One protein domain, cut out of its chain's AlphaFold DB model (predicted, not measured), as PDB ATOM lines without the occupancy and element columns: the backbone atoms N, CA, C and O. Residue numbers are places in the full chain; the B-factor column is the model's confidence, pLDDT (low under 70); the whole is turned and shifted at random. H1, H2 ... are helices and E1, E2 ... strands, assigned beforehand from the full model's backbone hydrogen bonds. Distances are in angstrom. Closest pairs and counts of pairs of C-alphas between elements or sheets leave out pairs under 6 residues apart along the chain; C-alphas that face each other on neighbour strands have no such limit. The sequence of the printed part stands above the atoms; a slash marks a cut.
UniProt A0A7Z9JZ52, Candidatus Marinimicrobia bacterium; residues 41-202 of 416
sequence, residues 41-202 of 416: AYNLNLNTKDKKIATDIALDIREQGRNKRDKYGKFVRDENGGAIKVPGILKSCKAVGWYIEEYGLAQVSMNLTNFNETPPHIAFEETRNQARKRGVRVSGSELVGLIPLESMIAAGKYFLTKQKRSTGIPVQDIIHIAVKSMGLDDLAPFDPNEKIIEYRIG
ATOM      1  N   ALA A  41      56.231  27.051 256.644       97.94
ATOM      2  CA  ALA A  41      55.782  25.836 255.975       97.94
ATOM      3  C   ALA A  41      54.629  25.230 256.783       97.94
ATOM      4  O   ALA A  41      54.777  24.889 257.957       97.94
ATOM      5  N   TYR A  42      53.461  25.155 256.159       98.19
ATOM      6  CA  TYR A  42      52.202  24.870 256.825       98.19
ATOM      7  C   TYR A  42      51.403  23.878 255.986       98.19
ATOM      8  O   TYR A  42      51.227  24.077 254.789       98.19
ATOM      9  N   ASN A  43      50.934  22.794 256.587       97.69
ATOM     10  CA  ASN A  43      50.169  21.761 255.900       97.69
ATOM     11  C   ASN A  43      48.775  21.663 256.510       97.69
ATOM     12  O   ASN A  43      48.621  21.761 257.721       97.69
ATOM     13  N   LEU A  44      47.752  21.463 255.679       98.31
ATOM     14  CA  LEU A  44      46.371  21.325 256.141       98.31
ATOM     15  C   LEU A  44      45.806  19.974 255.750       98.31
ATOM     16  O   LEU A  44      45.737  19.644 254.564       98.31
ATOM     17  N   ASN A  45      45.371  19.225 256.757       98.12
ATOM     18  CA  ASN A  45      44.892  17.856 256.633       98.12
ATOM     19  C   ASN A  45      43.455  17.844 256.135       98.12
ATOM     20  O   ASN A  45      42.605  18.559 256.664       98.12
ATOM     21  N   LEU A  46      43.162  17.018 255.135       98.19
ATOM     22  CA  LEU A  46      41.807  16.805 254.641       98.19
ATOM     23  C   LEU A  46      41.313  15.418 255.043       98.19
ATOM     24  O   LEU A  46      42.057  14.443 255.005       98.19
ATOM     25  N   ASN A  47      40.017  15.293 255.323       96.81
ATOM     26  CA  ASN A  47      39.375  14.009 255.630       96.81
ATOM     27  C   ASN A  47      39.164  13.099 254.394       96.81
ATOM     28  O   ASN A  47      38.136  12.434 254.274       96.81
ATOM     29  N   THR A  48      40.100  13.094 253.446       97.50
ATOM     30  CA  THR A  48      40.033  12.319 252.202       97.50
ATOM     31  C   THR A  48      41.410  11.797 251.815       97.50
ATOM     32  O   THR A  48      42.420  12.395 252.167       97.50
ATOM     33  N   LYS A  49      41.454  10.710 251.039       97.38
ATOM     34  CA  LYS A  49      42.677  10.208 250.388       97.38
ATOM     35  C   LYS A  49      42.909  10.823 249.006       97.38
ATOM     36  O   LYS A  49      43.962  10.630 248.405       97.38
ATOM     37  N   ASP A  50      41.925  11.546 248.476       97.25
ATOM     38  CA  ASP A  50      41.988  12.055 247.111       97.25
ATOM     39  C   ASP A  50      42.885  13.298 247.001       97.25
ATOM     40  O   ASP A  50      42.473  14.438 247.242       97.25
ATOM     41  N   LYS A  51      44.123  13.077 246.546       97.12
ATOM     42  CA  LYS A  51      45.095  14.132 246.224       97.12
ATOM     43  C   LYS A  51      44.562  15.153 245.214       97.12
ATOM     44  O   LYS A  51      45.005  16.306 245.227       97.12
ATOM     45  N   LYS A  52      43.641  14.775 244.319       97.50
ATOM     46  CA  LYS A  52      43.089  15.698 243.316       97.50
ATOM     47  C   LYS A  52      42.257  16.785 243.981       97.50
ATOM     48  O   LYS A  52      42.393  17.939 243.589       97.50
ATOM     49  N   ILE A  53      41.493  16.448 245.023       97.75
ATOM     50  CA  ILE A  53      40.744  17.428 245.823       97.75
ATOM     51  C   ILE A  53      41.711  18.413 246.485       97.75
ATOM     52  O   ILE A  53      41.535  19.623 246.358       97.75
ATOM     53  N   ALA A  54      42.775  17.910 247.119       98.19
ATOM     54  CA  ALA A  54      43.791  18.763 247.733       98.19
ATOM     55  C   ALA A  54      44.485  19.677 246.710       98.19
ATOM     56  O   ALA A  54      44.685  20.863 246.957       98.19
ATOM     57  N   THR A  55      44.812  19.139 245.532       98.12
ATOM     58  CA  THR A  55      45.449  19.902 244.450       98.12
ATOM     59  C   THR A  55      44.522  20.991 243.933       98.12
ATOM     60  O   THR A  55      44.958  22.116 243.713       98.12
ATOM     61  N   ASP A  56      43.242  20.680 243.766       97.56
ATOM     62  CA  ASP A  56      42.247  21.637 243.304       97.56
ATOM     63  C   ASP A  56      42.029  22.772 244.321       97.56
ATOM     64  O   ASP A  56      41.966  23.934 243.930       97.56
ATOM     65  N   ILE A  57      42.025  22.476 245.625       98.31
ATOM     66  CA  ILE A  57      42.007  23.506 246.678       98.31
ATOM     67  C   ILE A  57      43.288  24.352 246.633       98.31
ATOM     68  O   ILE A  57      43.213  25.580 246.622       98.31
ATOM     69  N   ALA A  58      44.459  23.714 246.553       98.31
ATOM     70  CA  ALA A  58      45.752  24.394 246.498       98.31
ATOM     71  C   ALA A  58      45.836  25.390 245.328       98.31
ATOM     72  O   ALA A  58      46.353  26.495 245.480       98.31
ATOM     73  N   LEU A  59      45.306  25.006 244.165       97.75
ATOM     74  CA  LEU A  59      45.232  25.843 242.970       97.75
ATOM     75  C   LEU A  59      44.324  27.070 243.137       97.75
ATOM     76  O   LEU A  59      44.572  28.070 242.471       97.75
ATOM     77  N   ASP A  60      43.294  27.005 243.983       96.94
ATOM     78  CA  ASP A  60      42.393  28.138 244.240       96.94
ATOM     79  C   ASP A  60      42.963  29.120 245.258       96.94
ATOM     80  O   ASP A  60      42.716  30.320 245.160       96.94
ATOM     81  N   ILE A  61      43.719  28.630 246.239       97.56
ATOM     82  CA  ILE A  61      44.236  29.481 247.313       97.56
ATOM     83  C   ILE A  61      45.606  30.074 246.990       97.56
ATOM     84  O   ILE A  61      45.865  31.201 247.390       97.56
ATOM     85  N   ARG A  62      46.487  29.361 246.270       97.69
ATOM     86  CA  ARG A  62      47.853  29.839 246.008       97.69
ATOM     87  C   ARG A  62      47.846  31.047 245.081       97.69
ATOM     88  O   ARG A  62      47.126  31.054 244.089       97.69
ATOM     89  N   GLU A  63      48.748  31.990 245.299       97.75
ATOM     90  CA  GLU A  63      48.782  33.257 244.565       97.75
ATOM     91  C   GLU A  63      48.849  33.072 243.041       97.75
ATOM     92  O   GLU A  63      48.104  33.702 242.291       97.75
ATOM     93  N   GLN A  64      49.689  32.139 242.576       95.94
ATOM     94  CA  GLN A  64      49.828  31.822 241.149       95.94
ATOM     95  C   GLN A  64      48.509  31.348 240.509       95.94
ATOM     96  O   GLN A  64      48.332  31.456 239.294       95.94
ATOM     97  N   GLY A  65      47.615  30.783 241.319       94.75
ATOM     98  CA  GLY A  65      46.319  30.285 240.908       94.75
ATOM     99  C   GLY A  65      46.382  29.104 239.936       94.75
ATOM    100  O   GLY A  65      47.274  28.238 240.012       94.75
ATOM    101  N   ARG A  66      45.427  29.090 238.997       93.12
ATOM    102  CA  ARG A  66      45.232  28.039 237.986       93.12
ATOM    103  C   ARG A  66      45.190  28.592 236.570       93.12
ATOM    104  O   ARG A  66      44.843  29.744 236.337       93.12
ATOM    105  N   ASN A  67      45.469  27.731 235.599       92.50
ATOM    106  CA  ASN A  67      45.229  28.063 234.197       92.50
ATOM    107  C   ASN A  67      43.716  28.164 233.948       92.50
ATOM    108  O   ASN A  67      42.957  27.267 234.326       92.50
ATOM    109  N   LYS A  68      43.291  29.245 233.294       90.06
ATOM    110  CA  LYS A  68      41.910  29.509 232.899       90.06
ATOM    111  C   LYS A  68      41.428  28.403 231.968       90.06
ATOM    112  O   LYS A  68      42.133  28.021 231.031       90.06
ATOM    113  N   ARG A  69      40.219  27.906 232.215       88.31
ATOM    114  CA  ARG A  69      39.548  26.922 231.361       88.31
ATOM    115  C   ARG A  69      38.288  27.517 230.745       88.31
ATOM    116  O   ARG A  69      37.644  28.361 231.365       88.31
ATOM    117  N   ASP A  70      37.972  27.099 229.528       88.00
ATOM    118  CA  ASP A  70      36.707  27.415 228.868       88.00
ATOM    119  C   ASP A  70      35.557  26.522 229.382       88.00
ATOM    120  O   ASP A  70      35.742  25.671 230.259       88.00
ATOM    121  N   LYS A  71      34.355  26.703 228.819       87.00
ATOM    122  CA  LYS A  71      33.152  25.920 229.166       87.00
ATOM    123  C   LYS A  71      33.288  24.416 228.874       87.00
ATOM    124  O   LYS A  71      32.483  23.639 229.374       87.00
ATOM    125  N   TYR A  72      34.289  24.010 228.094       83.56
ATOM    126  CA  TYR A  72      34.571  22.624 227.715       83.56
ATOM    127  C   TYR A  72      35.788  22.050 228.462       83.56
ATOM    128  O   TYR A  72      36.207  20.924 228.197       83.56
ATOM    129  N   GLY A  73      36.375  22.811 229.393       79.88
ATOM    130  CA  GLY A  73      37.520  22.392 230.195       79.88
ATOM    131  C   GLY A  73      38.883  22.536 229.509       79.88
ATOM    132  O   GLY A  73      39.885  22.115 230.096       79.88
ATOM    133  N   LYS A  74      38.967  23.140 228.316       86.00
ATOM    134  CA  LYS A  74      40.241  23.387 227.619       86.00
ATOM    135  C   LYS A  74      40.907  24.656 228.135       86.00
ATOM    136  O   LYS A  74      40.236  25.612 228.515       86.00
ATOM    137  N   PHE A  75      42.241  24.672 228.150       88.56
ATOM    138  CA  PHE A  75      42.991  25.855 228.567       88.56
ATOM    139  C   PHE A  75      42.796  27.005 227.585       88.56
ATOM    140  O   PHE A  75      43.019  26.847 226.385       88.56
ATOM    141  N   VAL A  76      42.437  28.166 228.123       89.19
ATOM    142  CA  VAL A  76      42.381  29.409 227.358       89.19
ATOM    143  C   VAL A  76      43.805  29.929 227.197       89.19
ATOM    144  O   VAL A  76      44.547  30.018 228.180       89.19
ATOM    145  N   ARG A  77      44.187  30.248 225.960       89.56
ATOM    146  CA  ARG A  77      45.513  30.770 225.622       89.56
ATOM    147  C   ARG A  77      45.437  32.240 225.215       89.56
ATOM    148  O   ARG A  77      44.398  32.680 224.730       89.56
ATOM    149  N   ASP A  78      46.509  32.975 225.471       88.62
ATOM    150  CA  ASP A  78      46.721  34.334 224.979       88.62
ATOM    151  C   ASP A  78      47.190  34.335 223.510       88.62
ATOM    152  O   ASP A  78      47.369  33.281 222.892       88.62
ATOM    153  N   GLU A  79      47.389  35.531 222.959       85.19
ATOM    154  CA  GLU A  79      47.825  35.760 221.574       85.19
ATOM    155  C   GLU A  79      49.204  35.146 221.261       85.19
ATOM    156  O   GLU A  79      49.491  34.841 220.107       85.19
ATOM    157  N   ASN A  80      50.024  34.874 222.283       82.56
ATOM    158  CA  ASN A  80      51.348  34.258 222.166       82.56
ATOM    159  C   ASN A  80      51.323  32.741 222.441       82.56
ATOM    160  O   ASN A  80      52.370  32.099 222.552       82.56
ATOM    161  N   GLY A  81      50.136  32.144 222.589       81.44
ATOM    162  CA  GLY A  81      49.960  30.724 222.888       81.44
ATOM    163  C   GLY A  81      50.216  30.341 224.353       81.44
ATOM    164  O   GLY A  81      50.148  29.151 224.681       81.44
ATOM    165  N   GLY A  82      50.472  31.303 225.242       83.25
ATOM    166  CA  GLY A  82      50.626  31.107 226.681       83.25
ATOM    167  C   GLY A  82      49.285  30.841 227.364       83.25
ATOM    168  O   GLY A  82      48.258  31.381 226.973       83.25
ATOM    169  N   ALA A  83      49.243  29.973 228.380       85.75
ATOM    170  CA  ALA A  83      48.003  29.729 229.118       85.75
ATOM    171  C   ALA A  83      47.659  30.934 230.009       85.75
ATOM    172  O   ALA A  83      48.448  31.305 230.880       85.75
ATOM    173  N   ILE A  84      46.459  31.494 229.842       89.00
ATOM    174  CA  ILE A  84      45.973  32.594 230.681       89.00
ATOM    175  C   ILE A  84      45.761  32.062 232.098       89.00
ATOM    176  O   ILE A  84      45.112  31.032 232.281       89.00
ATOM    177  N   LYS A  85      46.277  32.760 233.112       90.12
ATOM    178  CA  LYS A  85      46.113  32.377 234.520       90.12
ATOM    179  C   LYS A  85      44.981  33.150 235.183       90.12
ATOM    180  O   LYS A  85      44.784  34.332 234.924       90.12
ATOM    181  N   VAL A  86      44.259  32.465 236.059       93.19
ATOM    182  CA  VAL A  86      43.360  33.064 237.044       93.19
ATOM    183  C   VAL A  86      44.095  32.998 238.380       93.19
ATOM    184  O   VAL A  86      44.401  31.880 238.801       93.19
ATOM    185  N   PRO A  87      44.430  34.140 239.007       95.38
ATOM    186  CA  PRO A  87      45.145  34.155 240.280       95.38
ATOM    187  C   PRO A  87      44.300  33.516 241.384       95.38
ATOM    188  O   PRO A  87      43.069  33.522 241.315       95.38
ATOM    189  N   GLY A  88      44.972  32.955 242.388       96.50
ATOM    190  CA  GLY A  88      44.291  32.436 243.568       96.50
ATOM    191  C   GLY A  88      43.957  33.529 244.578       96.50
ATOM    192  O   GLY A  88      44.217  34.714 244.363       96.50
ATOM    193  N   ILE A  89      43.357  33.101 245.684       97.56
ATOM    194  CA  ILE A  89      42.758  33.988 246.687       97.56
ATOM    195  C   ILE A  89      43.812  34.606 247.610       97.56
ATOM    196  O   ILE A  89      43.717  35.787 247.938       97.56
ATOM    197  N   LEU A  90      44.809  33.828 248.034       98.00
ATOM    198  CA  LEU A  90      45.805  34.260 249.012       98.00
ATOM    199  C   LEU A  90      47.046  34.819 248.314       98.00
ATOM    200  O   LEU A  90      47.579  34.219 247.378       98.00
ATOM    201  N   LYS A  91      47.538  35.949 248.816       97.69
ATOM    202  CA  LYS A  91      48.793  36.573 248.384       97.69
ATOM    203  C   LYS A  91      49.981  36.000 249.138       97.69
ATOM    204  O   LYS A  91      49.809  35.496 250.246       97.69
ATOM    205  N   SER A  92      51.177  36.016 248.549       97.31
ATOM    206  CA  SER A  92      52.377  35.462 249.193       97.31
ATOM    207  C   SER A  92      52.194  34.017 249.689       97.31
ATOM    208  O   SER A  92      52.762  33.596 250.699       97.31
ATOM    209  N   CYS A  93      51.375  33.242 248.976       98.00
ATOM    210  CA  CYS A  93      51.049  31.863 249.305       98.00
ATOM    211  C   CYS A  93      51.365  30.962 248.116       98.00
ATOM    212  O   CYS A  93      50.850  31.141 247.007       98.00
ATOM    213  N   LYS A  94      52.205  29.958 248.348       98.00
ATOM    214  CA  LYS A  94      52.472  28.878 247.395       98.00
ATOM    215  C   LYS A  94      51.878  27.608 247.973       98.00
ATOM    216  O   LYS A  94      52.167  27.302 249.117       98.00
ATOM    217  N   ALA A  95      51.097  26.863 247.196       98.12
ATOM    218  CA  ALA A  95      50.496  25.624 247.674       98.12
ATOM    219  C   ALA A  95      50.472  24.523 246.609       98.12
ATOM    220  O   ALA A  95      50.446  24.795 245.398       98.12
ATOM    221  N   VAL A  96      50.449  23.277 247.081       98.12
ATOM    222  CA  VAL A  96      50.308  22.055 246.288       98.12
ATOM    223  C   VAL A  96      49.459  21.029 247.043       98.12
ATOM    224  O   VAL A  96      49.444  20.996 248.271       98.12
ATOM    225  N   GLY A  97      48.735  20.185 246.308       97.62
ATOM    226  CA  GLY A  97      48.065  19.028 246.892       97.62
ATOM    227  C   GLY A  97      49.029  17.858 247.037       97.62
ATOM    228  O   GLY A  97      49.715  17.496 246.077       97.62
ATOM    229  N   TRP A  98      49.047  17.239 248.210       94.62
ATOM    230  CA  TRP A  98      49.892  16.096 248.528       94.62
ATOM    231  C   TRP A  98      49.073  14.964 249.156       94.62
ATOM    232  O   TRP A  98      47.971  15.191 249.647       94.62
ATOM    233  N   TYR A  99      49.587  13.738 249.100       96.50
ATOM    234  CA  TYR A  99      49.039  12.594 249.829       96.50
ATOM    235  C   TYR A  99      50.131  12.068 250.748       96.50
ATOM    236  O   TYR A  99      51.233  11.806 250.268       96.50
ATOM    237  N   ILE A 100      49.841  11.959 252.042       92.62
ATOM    238  CA  ILE A 100      50.769  11.378 253.008       92.62
ATOM    239  C   ILE A 100      50.337   9.943 253.274       92.62
ATOM    240  O   ILE A 100      49.275   9.703 253.847       92.62
ATOM    241  N   GLU A 101      51.176   8.999 252.852       92.69
ATOM    242  CA  GLU A 101      50.931   7.567 253.032       92.69
ATOM    243  C   GLU A 101      50.889   7.178 254.514       92.69
ATOM    244  O   GLU A 101      49.975   6.464 254.916       92.69
ATOM    245  N   GLU A 102      51.801   7.720 255.327       92.06
ATOM    246  CA  GLU A 102      51.919   7.441 256.767       92.06
ATOM    247  C   GLU A 102      50.628   7.737 257.546       92.06
ATOM    248  O   GLU A 102      50.190   6.929 258.362       92.06
ATOM    249  N   TYR A 103      49.966   8.855 257.241       91.25
ATOM    250  CA  TYR A 103      48.708   9.259 257.882       91.25
ATOM    251  C   TYR A 103      47.467   8.847 257.083       91.25
ATOM    252  O   TYR A 103      46.333   9.075 257.507       91.25
ATOM    253  N   GLY A 104      47.661   8.256 255.902       94.75
ATOM    254  CA  GLY A 104      46.584   7.793 255.042       94.75
ATOM    255  C   GLY A 104      45.610   8.892 254.607       94.75
ATOM    256  O   GLY A 104      44.439   8.578 254.386       94.75
ATOM    257  N   LEU A 105      46.061  10.144 254.461       96.19
ATOM    258  CA  LEU A 105      45.223  11.307 254.135       96.19
ATOM    259  C   LEU A 105      45.893  12.273 253.147       96.19
ATOM    260  O   LEU A 105      47.110  12.283 252.966       96.19
ATOM    261  N   ALA A 106      45.083  13.085 252.472       97.88
ATOM    262  CA  ALA A 106      45.539  14.146 251.586       97.88
ATOM    263  C   ALA A 106      45.728  15.462 252.350       97.88
ATOM    264  O   ALA A 106      44.961  15.785 253.256       97.88
ATOM    265  N   GLN A 107      46.712  16.253 251.931       97.94
ATOM    266  CA  GLN A 107      47.024  17.555 252.502       97.94
ATOM    267  C   GLN A 107      47.093  18.647 251.442       97.94
ATOM    268  O   GLN A 107      47.550  18.430 250.317       97.94
ATOM    269  N   VAL A 108      46.716  19.855 251.842       98.38
ATOM    270  CA  VAL A 108      47.122  21.077 251.151       98.38
ATOM    271  C   VAL A 108      48.417  21.551 251.801       98.38
ATOM    272  O   VAL A 108      48.387  22.127 252.885       98.38
ATOM    273  N   SER A 109      49.550  21.274 251.155       98.06
ATOM    274  CA  SER A 109      50.860  21.733 251.617       98.06
ATOM    275  C   SER A 109      51.122  23.134 251.087       98.06
ATOM    276  O   SER A 109      50.955  23.378 249.887       98.06
ATOM    277  N   MET A 110      51.500  24.064 251.963       97.81
ATOM    278  CA  MET A 110      51.724  25.454 251.595       97.81
ATOM    279  C   MET A 110      52.958  26.074 252.247       97.81
ATOM    280  O   MET A 110      53.352  25.750 253.360       97.81
ATOM    281  N   ASN A 111      53.532  27.029 251.526       98.31
ATOM    282  CA  ASN A 111      54.554  27.940 252.003       98.31
ATOM    283  C   ASN A 111      53.972  29.352 252.005       98.31
ATOM    284  O   ASN A 111      53.657  29.900 250.941       98.31
ATOM    285  N   LEU A 112      53.868  29.939 253.193       98.06
ATOM    286  CA  LEU A 112      53.523  31.343 253.385       98.06
ATOM    287  C   LEU A 112      54.824  32.140 253.337       98.06
ATOM    288  O   LEU A 112      55.628  32.093 254.264       98.06
ATOM    289  N   THR A 113      55.074  32.809 252.211       97.06
ATOM    290  CA  THR A 113      56.342  33.513 251.953       97.06
ATOM    291  C   THR A 113      56.391  34.898 252.590       97.06
ATOM    292  O   THR A 113      57.464  35.488 252.678       97.06
ATOM    293  N   ASN A 114      55.237  35.412 253.014       96.25
ATOM    294  CA  ASN A 114      55.094  36.614 253.818       96.25
ATOM    295  C   ASN A 114      53.866  36.453 254.725       96.25
ATOM    296  O   ASN A 114      52.729  36.640 254.289       96.25
ATOM    297  N   PHE A 115      54.101  36.082 255.982       94.50
ATOM    298  CA  PHE A 115      53.029  35.816 256.942       94.50
ATOM    299  C   PHE A 115      52.327  37.090 257.445       94.50
ATOM    300  O   PHE A 115      51.255  36.982 258.032       94.50
ATOM    301  N   ASN A 116      52.887  38.276 257.184       93.69
ATOM    302  CA  ASN A 116      52.219  39.553 257.454       93.69
ATOM    303  C   ASN A 116      51.139  39.868 256.410       93.69
ATOM    304  O   ASN A 116      50.158  40.533 256.723       93.69
ATOM    305  N   GLU A 117      51.300  39.378 255.175       96.06
ATOM    306  CA  GLU A 117      50.302  39.545 254.113       96.06
ATOM    307  C   GLU A 117      49.247  38.432 254.150       96.06
ATOM    308  O   GLU A 117      48.050  38.710 254.121       96.06
ATOM    309  N   THR A 118      49.683  37.173 254.277       97.69
ATOM    310  CA  THR A 118      48.787  36.034 254.521       97.69
ATOM    311  C   THR A 118      49.202  35.306 255.799       97.69
ATOM    312  O   THR A 118      50.071  34.429 255.756       97.69
ATOM    313  N   PRO A 119      48.556  35.617 256.935       97.62
ATOM    314  CA  PRO A 119      48.774  34.897 258.183       97.62
ATOM    315  C   PRO A 119      48.268  33.441 258.136       97.62
ATOM    316  O   PRO A 119      47.288  33.150 257.436       97.62
ATOM    317  N   PRO A 120      48.834  32.524 258.947       98.12
ATOM    318  CA  PRO A 120      48.439  31.111 258.977       98.12
ATOM    319  C   PRO A 120      46.952  30.871 259.251       98.12
ATOM    320  O   PRO A 120      46.328  30.030 258.607       98.12
ATOM    321  N   HIS A 121      46.347  31.645 260.155       98.50
ATOM    322  CA  HIS A 121      44.925  31.518 260.484       98.50
ATOM    323  C   HIS A 121      44.009  31.936 259.321       98.50
ATOM    324  O   HIS A 121      42.942  31.348 259.146       98.50
ATOM    325  N   ILE A 122      44.434  32.893 258.487       98.50
ATOM    326  CA  ILE A 122      43.711  33.281 257.266       98.50
ATOM    327  C   ILE A 122      43.847  32.193 256.202       98.50
ATOM    328  O   ILE A 122      42.846  31.785 255.613       98.50
ATOM    329  N   ALA A 123      45.057  31.663 256.007       98.44
ATOM    330  CA  ALA A 123      45.281  30.543 255.099       98.44
ATOM    331  C   ALA A 123      44.466  29.302 255.505       98.44
ATOM    332  O   ALA A 123      43.885  28.623 254.652       98.44
ATOM    333  N   PHE A 124      44.358  29.045 256.811       98.62
ATOM    334  CA  PHE A 124      43.540  27.975 257.370       98.62
ATOM    335  C   PHE A 124      42.051  28.158 257.106       98.62
ATOM    336  O   PHE A 124      41.392  27.251 256.594       98.62
ATOM    337  N   GLU A 125      41.520  29.339 257.407       98.44
ATOM    338  CA  GLU A 125      40.114  29.657 257.178       98.44
ATOM    339  C   GLU A 125      39.735  29.583 255.699       98.44
ATOM    340  O   GLU A 125      38.709  28.988 255.358       98.44
ATOM    341  N   GLU A 126      40.582  30.097 254.807       98.38
ATOM    342  CA  GLU A 126      40.298  30.042 253.376       98.38
ATOM    343  C   GLU A 126      40.372  28.611 252.837       98.38
ATOM    344  O   GLU A 126      39.476  28.170 252.114       98.38
ATOM    345  N   THR A 127      41.359  27.823 253.266       98.50
ATOM    346  CA  THR A 127      41.422  26.396 252.916       98.50
ATOM    347  C   THR A 127      40.184  25.654 253.412       98.50
ATOM    348  O   THR A 127      39.606  24.857 252.674       98.50
ATOM    349  N   ARG A 128      39.705  25.955 254.627       98.31
ATOM    350  CA  ARG A 128      38.470  25.381 255.178       98.31
ATOM    351  C   ARG A 128      37.245  25.755 254.346       98.31
ATOM    352  O   ARG A 128      36.393  24.898 254.099       98.31
ATOM    353  N   ASN A 129      37.155  26.999 253.885       98.31
ATOM    354  CA  ASN A 129      36.082  27.449 252.999       98.31
ATOM    355  C   ASN A 129      36.119  26.712 251.653       98.31
ATOM    356  O   ASN A 129      35.085  26.229 251.186       98.31
ATOM    357  N   GLN A 130      37.299  26.564 251.047       98.31
ATOM    358  CA  GLN A 130      37.474  25.851 249.778       98.31
ATOM    359  C   GLN A 130      37.249  24.338 249.891       98.31
ATOM    360  O   GLN A 130      36.706  23.731 248.964       98.31
ATOM    361  N   ALA A 131      37.621  23.738 251.021       98.19
ATOM    362  CA  ALA A 131      37.361  22.338 251.340       98.19
ATOM    363  C   ALA A 131      35.852  22.057 251.406       98.19
ATOM    364  O   ALA A 131      35.360  21.149 250.733       98.19
ATOM    365  N   ARG A 132      35.096  22.903 252.121       98.12
ATOM    366  CA  ARG A 132      33.636  22.764 252.266       98.12
ATOM    367  C   ARG A 132      32.898  22.803 250.929       98.12
ATOM    368  O   ARG A 132      31.957  22.039 250.741       98.12
ATOM    369  N   LYS A 133      33.358  23.618 249.971       97.94
ATOM    370  CA  LYS A 133      32.798  23.665 248.601       97.94
ATOM    371  C   LYS A 133      32.922  22.333 247.847       97.94
ATOM    372  O   LYS A 133      32.213  22.126 246.870       97.94
ATOM    373  N   ARG A 134      33.815  21.445 248.289       97.50
ATOM    374  CA  ARG A 134      34.100  20.135 247.684       97.50
ATOM    375  C   ARG A 134      33.594  18.966 248.533       97.50
ATOM    376  O   ARG A 134      33.969  17.828 248.280       97.50
ATOM    377  N   GLY A 135      32.775  19.234 249.555       97.38
ATOM    378  CA  GLY A 135      32.228  18.199 250.439       97.38
ATOM    379  C   GLY A 135      33.258  17.546 251.367       97.38
ATOM    380  O   GLY A 135      32.956  16.533 251.989       97.38
ATOM    381  N   VAL A 136      34.459  18.121 251.484       97.69
ATOM    382  CA  VAL A 136      35.500  17.674 252.419       97.69
ATOM    383  C   VAL A 136      35.678  18.695 253.542       97.69
ATOM    384  O   VAL A 136      35.271  19.853 253.436       97.69
ATOM    385  N   ARG A 137      36.290  18.272 254.647       96.88
ATOM    386  CA  ARG A 137      36.656  19.148 255.764       96.88
ATOM    387  C   ARG A 137      38.164  19.145 255.960       96.88
ATOM    388  O   ARG A 137      38.814  18.118 255.772       96.88
ATOM    389  N   VAL A 138      38.676  20.285 256.409       98.12
ATOM    390  CA  VAL A 138      39.994  20.352 257.039       98.12
ATOM    391  C   VAL A 138      39.863  19.717 258.427       98.12
ATOM    392  O   VAL A 138      39.009  20.164 259.196       98.12
ATOM    393  N   SER A 139      40.606  18.644 258.714       94.94
ATOM    394  CA  SER A 139      40.588  17.966 260.027       94.94
ATOM    395  C   SER A 139      41.498  18.643 261.045       94.94
ATOM    396  O   SER A 139      41.150  18.701 262.217       94.94
ATOM    397  N   GLY A 140      42.592  19.228 260.567       96.56
ATOM    398  CA  GLY A 140      43.596  19.913 261.360       96.56
ATOM    399  C   GLY A 140      44.722  20.400 260.461       96.56
ATOM    400  O   GLY A 140      44.550  20.537 259.242       96.56
ATOM    401  N   SER A 141      45.868  20.680 261.055       97.88
ATOM    402  CA  SER A 141      47.025  21.196 260.348       97.88
ATOM    403  C   SER A 141      48.326  20.782 261.020       97.88
ATOM    404  O   SER A 141      48.348  20.191 262.094       97.88
ATOM    405  N   GLU A 142      49.427  21.072 260.352       96.06
ATOM    406  CA  GLU A 142      50.761  20.771 260.832       96.06
ATOM    407  C   GLU A 142      51.699  21.909 260.442       96.06
ATOM    408  O   GLU A 142      51.714  22.371 259.297       96.06
ATOM    409  N   LEU A 143      52.505  22.345 261.405       96.94
ATOM    410  CA  LEU A 143      53.610  23.258 261.169       96.94
ATOM    411  C   LEU A 143      54.904  22.466 260.950       96.94
ATOM    412  O   LEU A 143      55.368  21.747 261.843       96.94
ATOM    413  N   VAL A 144      55.537  22.684 259.798       95.50
ATOM    414  CA  VAL A 144      56.855  22.124 259.486       95.50
ATOM    415  C   VAL A 144      57.923  23.176 259.786       95.50
ATOM    416  O   VAL A 144      58.006  24.210 259.127       95.50
ATOM    417  N   GLY A 145      58.763  22.909 260.786       95.12
ATOM    418  CA  GLY A 145      59.787  23.845 261.254       95.12
ATOM    419  C   GLY A 145      59.284  24.788 262.350       95.12
ATOM    420  O   GLY A 145      58.589  24.353 263.267       95.12
ATOM    421  N   LEU A 146      59.702  26.055 262.271       96.62
ATOM    422  CA  LEU A 146      59.463  27.084 263.288       96.62
ATOM    423  C   LEU A 146      58.449  28.133 262.814       96.62
ATOM    424  O   LEU A 146      58.297  28.361 261.614       96.62
ATOM    425  N   ILE A 147      57.804  28.811 263.763       97.75
ATOM    426  CA  ILE A 147      56.868  29.915 263.528       97.75
ATOM    427  C   ILE A 147      57.193  31.117 264.435       97.75
ATOM    428  O   ILE A 147      57.542  30.909 265.599       97.75
ATOM    429  N   PRO A 148      57.066  32.368 263.950       97.06
ATOM    430  CA  PRO A 148      57.156  33.551 264.807       97.06
ATOM    431  C   PRO A 148      56.017  33.618 265.834       97.06
ATOM    432  O   PRO A 148      54.854  33.345 265.507       97.06
ATOM    433  N   LEU A 149      56.328  34.040 267.057       96.62
ATOM    434  CA  LEU A 149      55.382  34.195 268.164       96.62
ATOM    435  C   LEU A 149      54.237  35.138 267.796       96.62
ATOM    436  O   LEU A 149      53.074  34.835 268.064       96.62
ATOM    437  N   GLU A 150      54.547  36.253 267.133       96.19
ATOM    438  CA  GLU A 150      53.547  37.233 266.699       96.19
ATOM    439  C   GLU A 150      52.462  36.609 265.810       96.19
ATOM    440  O   GLU A 150      51.280  36.934 265.935       96.19
ATOM    441  N   SER A 151      52.836  35.634 264.975       97.69
ATOM    442  CA  SER A 151      51.912  34.932 264.086       97.69
ATOM    443  C   SER A 151      50.929  34.061 264.876       97.69
ATOM    444  O   SER A 151      49.729  34.034 264.581       97.69
ATOM    445  N   MET A 152      51.422  33.401 265.929       98.38
ATOM    446  CA  MET A 152      50.608  32.605 266.850       98.38
ATOM    447  C   MET A 152      49.694  33.479 267.713       98.38
ATOM    448  O   MET A 152      48.517  33.152 267.874       98.38
ATOM    449  N   ILE A 153      50.187  34.620 268.208       98.25
ATOM    450  CA  ILE A 153      49.373  35.590 268.956       98.25
ATOM    451  C   ILE A 153      48.251  36.136 268.068       98.25
ATOM    452  O   ILE A 153      47.089  36.138 268.481       98.25
ATOM    453  N   ALA A 154      48.564  36.548 266.836       98.25
ATOM    454  CA  ALA A 154      47.573  37.044 265.884       98.25
ATOM    455  C   ALA A 154      46.497  35.987 265.586       98.25
ATOM    456  O   ALA A 154      45.302  36.290 265.615       98.25
ATOM    457  N   ALA A 155      46.905  34.731 265.373       98.62
ATOM    458  CA  ALA A 155      45.981  33.617 265.187       98.62
ATOM    459  C   ALA A 155      45.075  33.397 266.408       98.62
ATOM    460  O   ALA A 155      43.857  33.300 266.262       98.62
ATOM    461  N   GLY A 156      45.637  33.365 267.615       98.69
ATOM    462  CA  GLY A 156      44.861  33.169 268.839       98.69
ATOM    463  C   GLY A 156      43.847  34.289 269.063       98.69
ATOM    464  O   GLY A 156      42.666  34.012 269.277       98.69
ATOM    465  N   LYS A 157      44.264  35.553 268.909       98.56
ATOM    466  CA  LYS A 157      43.373  36.721 269.020       98.56
ATOM    467  C   LYS A 157      42.260  36.714 267.972       98.56
ATOM    468  O   LYS A 157      41.115  37.043 268.292       98.56
ATOM    469  N   TYR A 158      42.559  36.289 266.744       98.62
ATOM    470  CA  TYR A 158      41.557  36.127 265.691       98.62
ATOM    471  C   TYR A 158      40.455  35.141 266.106       98.62
ATOM    472  O   TYR A 158      39.261  35.443 265.996       98.62
ATOM    473  N   PHE A 159      40.832  33.974 266.635       98.62
ATOM    474  CA  PHE A 159      39.865  32.965 267.063       98.62
ATOM    475  C   PHE A 159      39.146  33.330 268.366       98.62
ATOM    476  O   PHE A 159      37.939  33.107 268.449       98.62
ATOM    477  N   LEU A 160      39.818  33.955 269.338       98.25
ATOM    478  CA  LEU A 160      39.184  34.507 270.546       98.25
ATOM    479  C   LEU A 160      38.085  35.516 270.189       98.25
ATOM    480  O   LEU A 160      36.956  35.401 270.671       98.25
ATOM    481  N   THR A 161      38.376  36.429 269.259       97.12
ATOM    482  CA  THR A 161      37.398  37.401 268.753       97.12
ATOM    483  C   THR A 161      36.177  36.701 268.153       97.12
ATOM    484  O   THR A 161      35.040  37.024 268.499       97.12
ATOM    485  N   LYS A 162      36.383  35.677 267.309       96.69
ATOM    486  CA  LYS A 162      35.282  34.868 266.750       96.69
ATOM    487  C   LYS A 162      34.462  34.149 267.820       96.69
ATOM    488  O   LYS A 162      33.257  33.983 267.655       96.69
ATOM    489  N   GLN A 163      35.104  33.727 268.906       95.75
ATOM    490  CA  GLN A 163      34.464  33.078 270.050       95.75
ATOM    491  C   GLN A 163      33.784  34.076 271.004       95.75
ATOM    492  O   GLN A 163      33.214  33.652 272.010       95.75
ATOM    493  N   LYS A 164      33.821  35.387 270.706       95.31
ATOM    494  CA  LYS A 164      33.354  36.465 271.593       95.31
ATOM    495  C   LYS A 164      34.007  36.388 272.979       95.31
ATOM    496  O   LYS A 164      33.341  36.524 274.006       95.31
ATOM    497  N   ARG A 165      35.312  36.116 273.001       96.44
ATOM    498  CA  ARG A 165      36.153  36.067 274.202       96.44
ATOM    499  C   ARG A 165      37.193  37.180 274.170       96.44
ATOM    500  O   ARG A 165      37.490  37.722 273.108       96.44
ATOM    501  N   SER A 166      37.714  37.504 275.348       97.25
ATOM    502  CA  SER A 166      38.758  38.512 275.513       97.25
ATOM    503  C   SER A 166      40.027  38.113 274.775       97.25
ATOM    504  O   SER A 166      40.439  36.955 274.817       97.25
ATOM    505  N   THR A 167      40.658  39.091 274.138       97.94
ATOM    506  CA  THR A 167      42.001  38.980 273.561       97.94
ATOM    507  C   THR A 167      43.101  39.403 274.540       97.94
ATOM    508  O   THR A 167      44.280  39.204 274.248       97.94
ATOM    509  N   GLY A 168      42.726  39.947 275.705       97.56
ATOM    510  CA  GLY A 168      43.612  40.380 276.788       97.56
ATOM    511  C   GLY A 168      43.796  39.320 277.874       97.56
ATOM    512  O   GLY A 168      43.535  39.577 279.048       97.56
ATOM    513  N   ILE A 169      44.212  38.119 277.479       97.88
ATOM    514  CA  ILE A 169      44.526  36.993 278.377       97.88
ATOM    515  C   ILE A 169      46.028  36.659 278.293       97.88
ATOM    516  O   ILE A 169      46.696  37.142 277.371       97.88
ATOM    517  N   PRO A 170      46.586  35.849 279.212       96.50
ATOM    518  CA  PRO A 170      47.985  35.441 279.134       96.50
ATOM    519  C   PRO A 170      48.347  34.848 277.766       96.50
ATOM    520  O   PRO A 170      47.608  34.052 277.190       96.50
ATOM    521  N   VAL A 171      49.522  35.211 277.244       95.81
ATOM    522  CA  VAL A 171      49.967  34.810 275.893       95.81
ATOM    523  C   VAL A 171      49.969  33.290 275.695       95.81
ATOM    524  O   VAL A 171      49.632  32.828 274.608       95.81
ATOM    525  N   GLN A 172      50.283  32.508 276.732       95.69
ATOM    526  CA  GLN A 172      50.220  31.042 276.674       95.69
ATOM    527  C   GLN A 172      48.813  30.531 276.322       95.69
ATOM    528  O   GLN A 172      48.672  29.608 275.521       95.69
ATOM    529  N   ASP A 173      47.771  31.188 276.835       98.00
ATOM    530  CA  ASP A 173      46.380  30.829 276.574       98.00
ATOM    531  C   ASP A 173      45.966  31.274 275.167       98.00
ATOM    532  O   ASP A 173      45.262  30.551 274.461       98.00
ATOM    533  N   ILE A 174      46.468  32.423 274.694       98.56
ATOM    534  CA  ILE A 174      46.288  32.864 273.299       98.56
ATOM    535  C   ILE A 174      46.893  31.834 272.332       98.56
ATOM    536  O   ILE A 174      46.236  31.433 271.368       98.56
ATOM    537  N   ILE A 175      48.118  31.372 272.602       98.50
ATOM    538  CA  ILE A 175      48.793  30.336 271.808       98.50
ATOM    539  C   ILE A 175      48.002  29.031 271.862       98.50
ATOM    540  O   ILE A 175      47.775  28.421 270.819       98.50
ATOM    541  N   HIS A 176      47.528  28.623 273.040       98.44
ATOM    542  CA  HIS A 176      46.693  27.435 273.183       98.44
ATOM    543  C   HIS A 176      45.454  27.501 272.276       98.44
ATOM    544  O   HIS A 176      45.164  26.555 271.541       98.44
ATOM    545  N   ILE A 177      44.756  28.642 272.254       98.56
ATOM    546  CA  ILE A 177      43.602  28.843 271.372       98.56
ATOM    547  C   ILE A 177      44.005  28.796 269.896       98.56
ATOM    548  O   ILE A 177      43.272  28.208 269.098       98.56
ATOM    549  N   ALA A 178      45.151  29.365 269.520       98.62
ATOM    550  CA  ALA A 178      45.664  29.289 268.154       98.62
ATOM    551  C   ALA A 178      45.911  27.833 267.723       98.62
ATOM    552  O   ALA A 178      45.420  27.418 266.671       98.62
ATOM    553  N   VAL A 179      46.603  27.054 268.565       98.62
ATOM    554  CA  VAL A 179      46.898  25.629 268.347       98.62
ATOM    555  C   VAL A 179      45.613  24.841 268.147       98.62
ATOM    556  O   VAL A 179      45.441  24.218 267.101       98.62
ATOM    557  N   LYS A 180      44.669  24.940 269.089       98.44
ATOM    558  CA  LYS A 180      43.416  24.177 269.028       98.44
ATOM    559  C   LYS A 180      42.503  24.606 267.887       98.44
ATOM    560  O   LYS A 180      41.854  23.765 267.275       98.44
ATOM    561  N   SER A 181      42.450  25.897 267.568       98.38
ATOM    562  CA  SER A 181      41.556  26.402 266.516       98.38
ATOM    563  C   SER A 181      42.037  26.056 265.108       98.38
ATOM    564  O   SER A 181      41.212  25.865 264.214       98.38
ATOM    565  N   MET A 182      43.355  25.972 264.911       98.25
ATOM    566  CA  MET A 182      43.964  25.541 263.650       98.25
ATOM    567  C   MET A 182      44.221  24.027 263.606       98.25
ATOM    568  O   MET A 182      44.530  23.489 262.546       98.25
ATOM    569  N   GLY A 183      44.079  23.329 264.736       98.06
ATOM    570  CA  GLY A 183      44.384  21.907 264.860       98.06
ATOM    571  C   GLY A 183      45.853  21.608 264.578       98.06
ATOM    572  O   GLY A 183      46.129  20.645 263.877       98.06
ATOM    573  N   LEU A 184      46.776  22.454 265.057       98.25
ATOM    574  CA  LEU A 184      48.227  22.288 264.851       98.25
ATOM    575  C   LEU A 184      48.792  21.014 265.497       98.25
ATOM    576  O   LEU A 184      49.929  20.639 265.224       98.25
ATOM    577  N   ASP A 185      48.009  20.395 266.374       96.94
ATOM    578  CA  ASP A 185      48.316  19.182 267.114       96.94
ATOM    579  C   ASP A 185      47.517  17.950 266.631       96.94
ATOM    580  O   ASP A 185      47.392  16.969 267.359       96.94
ATOM    581  N   ASP A 186      46.961  17.998 265.411       95.69
ATOM    582  CA  ASP A 186      46.129  16.925 264.828       95.69
ATOM    583  C   ASP A 186      46.932  15.651 264.510       95.69
ATOM    584  O   ASP A 186      46.432  14.545 264.698       95.69
ATOM    585  N   LEU A 187      48.180  15.793 264.042       93.50
ATOM    586  CA  LEU A 187      49.044  14.654 263.679       93.50
ATOM    587  C   LEU A 187      50.051  14.281 264.771       93.50
ATOM    588  O   LEU A 187      50.378  13.110 264.936       93.50
ATOM    589  N   ALA A 188      50.548  15.272 265.507       93.50
ATOM    590  CA  ALA A 188      51.524  15.105 266.578       93.50
ATOM    591  C   ALA A 188      51.385  16.252 267.590       93.50
ATOM    592  O   ALA A 188      50.905  17.321 267.212       93.50
ATOM    593  N   PRO A 189      51.820  16.086 268.852       96.38
ATOM    594  CA  PRO A 189      51.787  17.165 269.835       96.38
ATOM    595  C   PRO A 189      52.494  18.433 269.339       96.38
ATOM    596  O   PRO A 189      53.586  18.375 268.773       96.38
ATOM    597  N   PHE A 190      51.887  19.591 269.594       97.44
ATOM    598  CA  PHE A 190      52.513  20.885 269.345       97.44
ATOM    599  C   PHE A 190      53.183  21.382 270.630       97.44
ATOM    600  O   PHE A 190      52.483  21.805 271.549       97.44
ATOM    601  N   ASP A 191      54.517  21.352 270.689       96.94
ATOM    602  CA  ASP A 191      55.285  21.986 271.768       96.94
ATOM    603  C   ASP A 191      55.658  23.434 271.386       96.94
ATOM    604  O   ASP A 191      56.484  23.641 270.487       96.94
ATOM    605  N   PRO A 192      55.088  24.459 272.052       96.12
ATOM    606  CA  PRO A 192      55.435  25.851 271.792       96.12
ATOM    607  C   PRO A 192      56.925  26.167 271.980       96.12
ATOM    608  O   PRO A 192      57.443  26.998 271.240       96.12
ATOM    609  N   ASN A 193      57.624  25.507 272.910       94.38
ATOM    610  CA  ASN A 193      59.043  25.771 273.183       94.38
ATOM    611  C   ASN A 193      59.958  25.273 272.057       94.38
ATOM    612  O   ASN A 193      61.047  25.804 271.848       94.38
ATOM    613  N   GLU A 194      59.510  24.273 271.298       95.12
ATOM    614  CA  GLU A 194      60.258  23.753 270.154       95.12
ATOM    615  C   GLU A 194      59.879  24.423 268.833       95.12
ATOM    616  O   GLU A 194      60.713  24.502 267.924       95.12
ATOM    617  N   LYS A 195      58.618  24.858 268.712       97.00
ATOM    618  CA  LYS A 195      58.020  25.347 267.463       97.00
ATOM    619  C   LYS A 195      58.037  26.867 267.331       97.00
ATOM    620  O   LYS A 195      58.063  27.355 266.203       97.00
ATOM    621  N   ILE A 196      58.025  27.620 268.429       97.31
ATOM    622  CA  ILE A 196      58.027  29.088 268.395       97.31
ATOM    623  C   ILE A 196      59.464  29.600 268.485       97.31
ATOM    624  O   ILE A 196      60.205  29.230 269.393       97.31
ATOM    625  N   ILE A 197      59.860  30.463 267.543       95.44
ATOM    626  CA  ILE A 197      61.241  30.963 267.425       95.44
ATOM    627  C   ILE A 197      61.682  31.639 268.725       95.44
ATOM    628  O   ILE A 197      62.710  31.282 269.288       95.44
ATOM    629  N   GLU A 198      60.878  32.576 269.217       94.12
ATOM    630  CA  GLU A 198      61.164  33.422 270.373       94.12
ATOM    631  C   GLU A 198      61.283  32.609 271.665       94.12
ATOM    632  O   GLU A 198      62.079  32.957 272.530       94.12
ATOM    633  N   TYR A 199      60.550  31.497 271.783       92.94
ATOM    634  CA  TYR A 199      60.653  30.601 272.942       92.94
ATOM    635  C   TYR A 199      61.893  29.707 272.864       92.94
ATOM    636  O   TYR A 199      62.423  29.289 273.889       92.94
ATOM    637  N   ARG A 200      62.389  29.439 271.652       92.00
ATOM    638  CA  ARG A 200      63.565  28.597 271.422       92.00
ATOM    639  C   ARG A 200      64.888  29.344 271.595       92.00
ATOM    640  O   ARG A 200      65.894  28.718 271.918       92.00
ATOM    641  N   ILE A 201      64.906  30.654 271.338       87.88
ATOM    642  CA  ILE A 201      66.134  31.470 271.360       87.88
ATOM    643  C   ILE A 201      66.426  32.131 272.710       87.88
ATOM    644  O   ILE A 201      67.551  32.581 272.912       87.88
ATOM    645  N   GLY A 202      65.464  32.211 273.632       72.69
ATOM    646  CA  GLY A 202      65.684  32.924 274.887       72.69
ATOM    647  C   GLY A 202      64.618  32.690 275.946       72.69
ATOM    648  O   GLY A 202      63.537  32.165 275.682       72.69
TER     649      GLY A 202
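AT A GLANCE: This is residues 41 to 202 of the 416 residues of a protein of Candidatus Marinimicrobia bacterium (UniProt A0A7Z9JZ52). A strongly twisted sheet of four strands has H1 and H2 packed over one face, and a group of helices, chiefly the crossed pair H3 and H4, adjoins its E4 edge. At the opposite end of the long axis the loop of residues 62 to 92 reaches away past H1, with Glu 79 near its tip. The printed part has 162 residues with six named helices and four named strands, in the order E1 H1 E2 E3 H2 E4 H3 H4 H5 H6. The sheet's order is E2, E3, E1, E4, all antiparallel, and the class is mixed, helices and strands. The whole is compact, with a radius of gyration of the C-alphas of 17.2 A, yet elongated, spanning 56 by 33 by 32 A.

IN THESE COORDINATES: The sheet holds E2, residues 93 to 100, 20.8 A long; E3, 105 to 112, 21.7 A; E1, 41 to 46, 16.7 A; and E4, 138 to 144, 17.1 A. C-alpha 41 is at (55.782, 25.836, 255.975). The helices are H1, residues 51 to 61, 15.4 A; H2, 120 to 132, 18.3 A; H3, 149 to 162, 20.2 A; H4, 171 to 182, 16.5 A; H5, 192 to 195, 5.1 A; and H6, 197 to 201, 6.3 A, ending at C-alpha 201 (66.134, 31.470, 271.360).

HOW THE PARTS SIT: E2 and E3 form a hairpin, with N 96 and O 109 2.9 A apart, and E2 bends by 53 degrees at residue 97. N 44 of E1 and O 108 of E3 are 2.9 A apart; N 142 of E4 and O 43 of E1, 2.8 A. E1, H1, E2 and E3, H2, E4 are split strand-helix-strand units, each with another strand between its two same-way strands, and both crossovers are right-handed. H1, H2 and H4 are on the same face of the sheet, making two layers, helices on one face of a sheet; H4 lies over none of the strands, but only just, with 2 of its 12 C-alphas falling on E4. H1 runs along E2 and E3 at a height over the sheet of 7.4 A. H1 and H2 touch at Ile 57 and Gln 130, C-alphas 6.0 A apart, at a steep tilt of 56 degrees, opposite ways. H3, the hub, is not on the sheet; it touches H4 at Gly 156 and Ala 178, C-alphas 4.0 A apart, about perpendicular at 70.2 degrees, only just. H2 touches H3 with residues 120 to 121 alone, the closest C-alphas being those of His 121 and Ala 155, 5.3 A. H3 and H6 only just touch, with 3 pairs of C-alphas within 8 A, the closest those of Leu 149 and Glu 198, 6.2 A. H5 and H6 touch only at the corner, the closest C-alphas being those of Asn 193 and Tyr 199, 5.1 A. In H1, H2, H3, H4 and H6 every O i to N i+4 pair is within hydrogen-bond range; H5 is too short for one.

THE WHOLE: The C-alphas of Glu 79 and Pro 170 are farthest apart, 57.6 A. The printed part has no cut, and the one long link is H1 to E2, 31 residues. Mean pLDDT of the printed part is 95.6, and no printed residue is under 70.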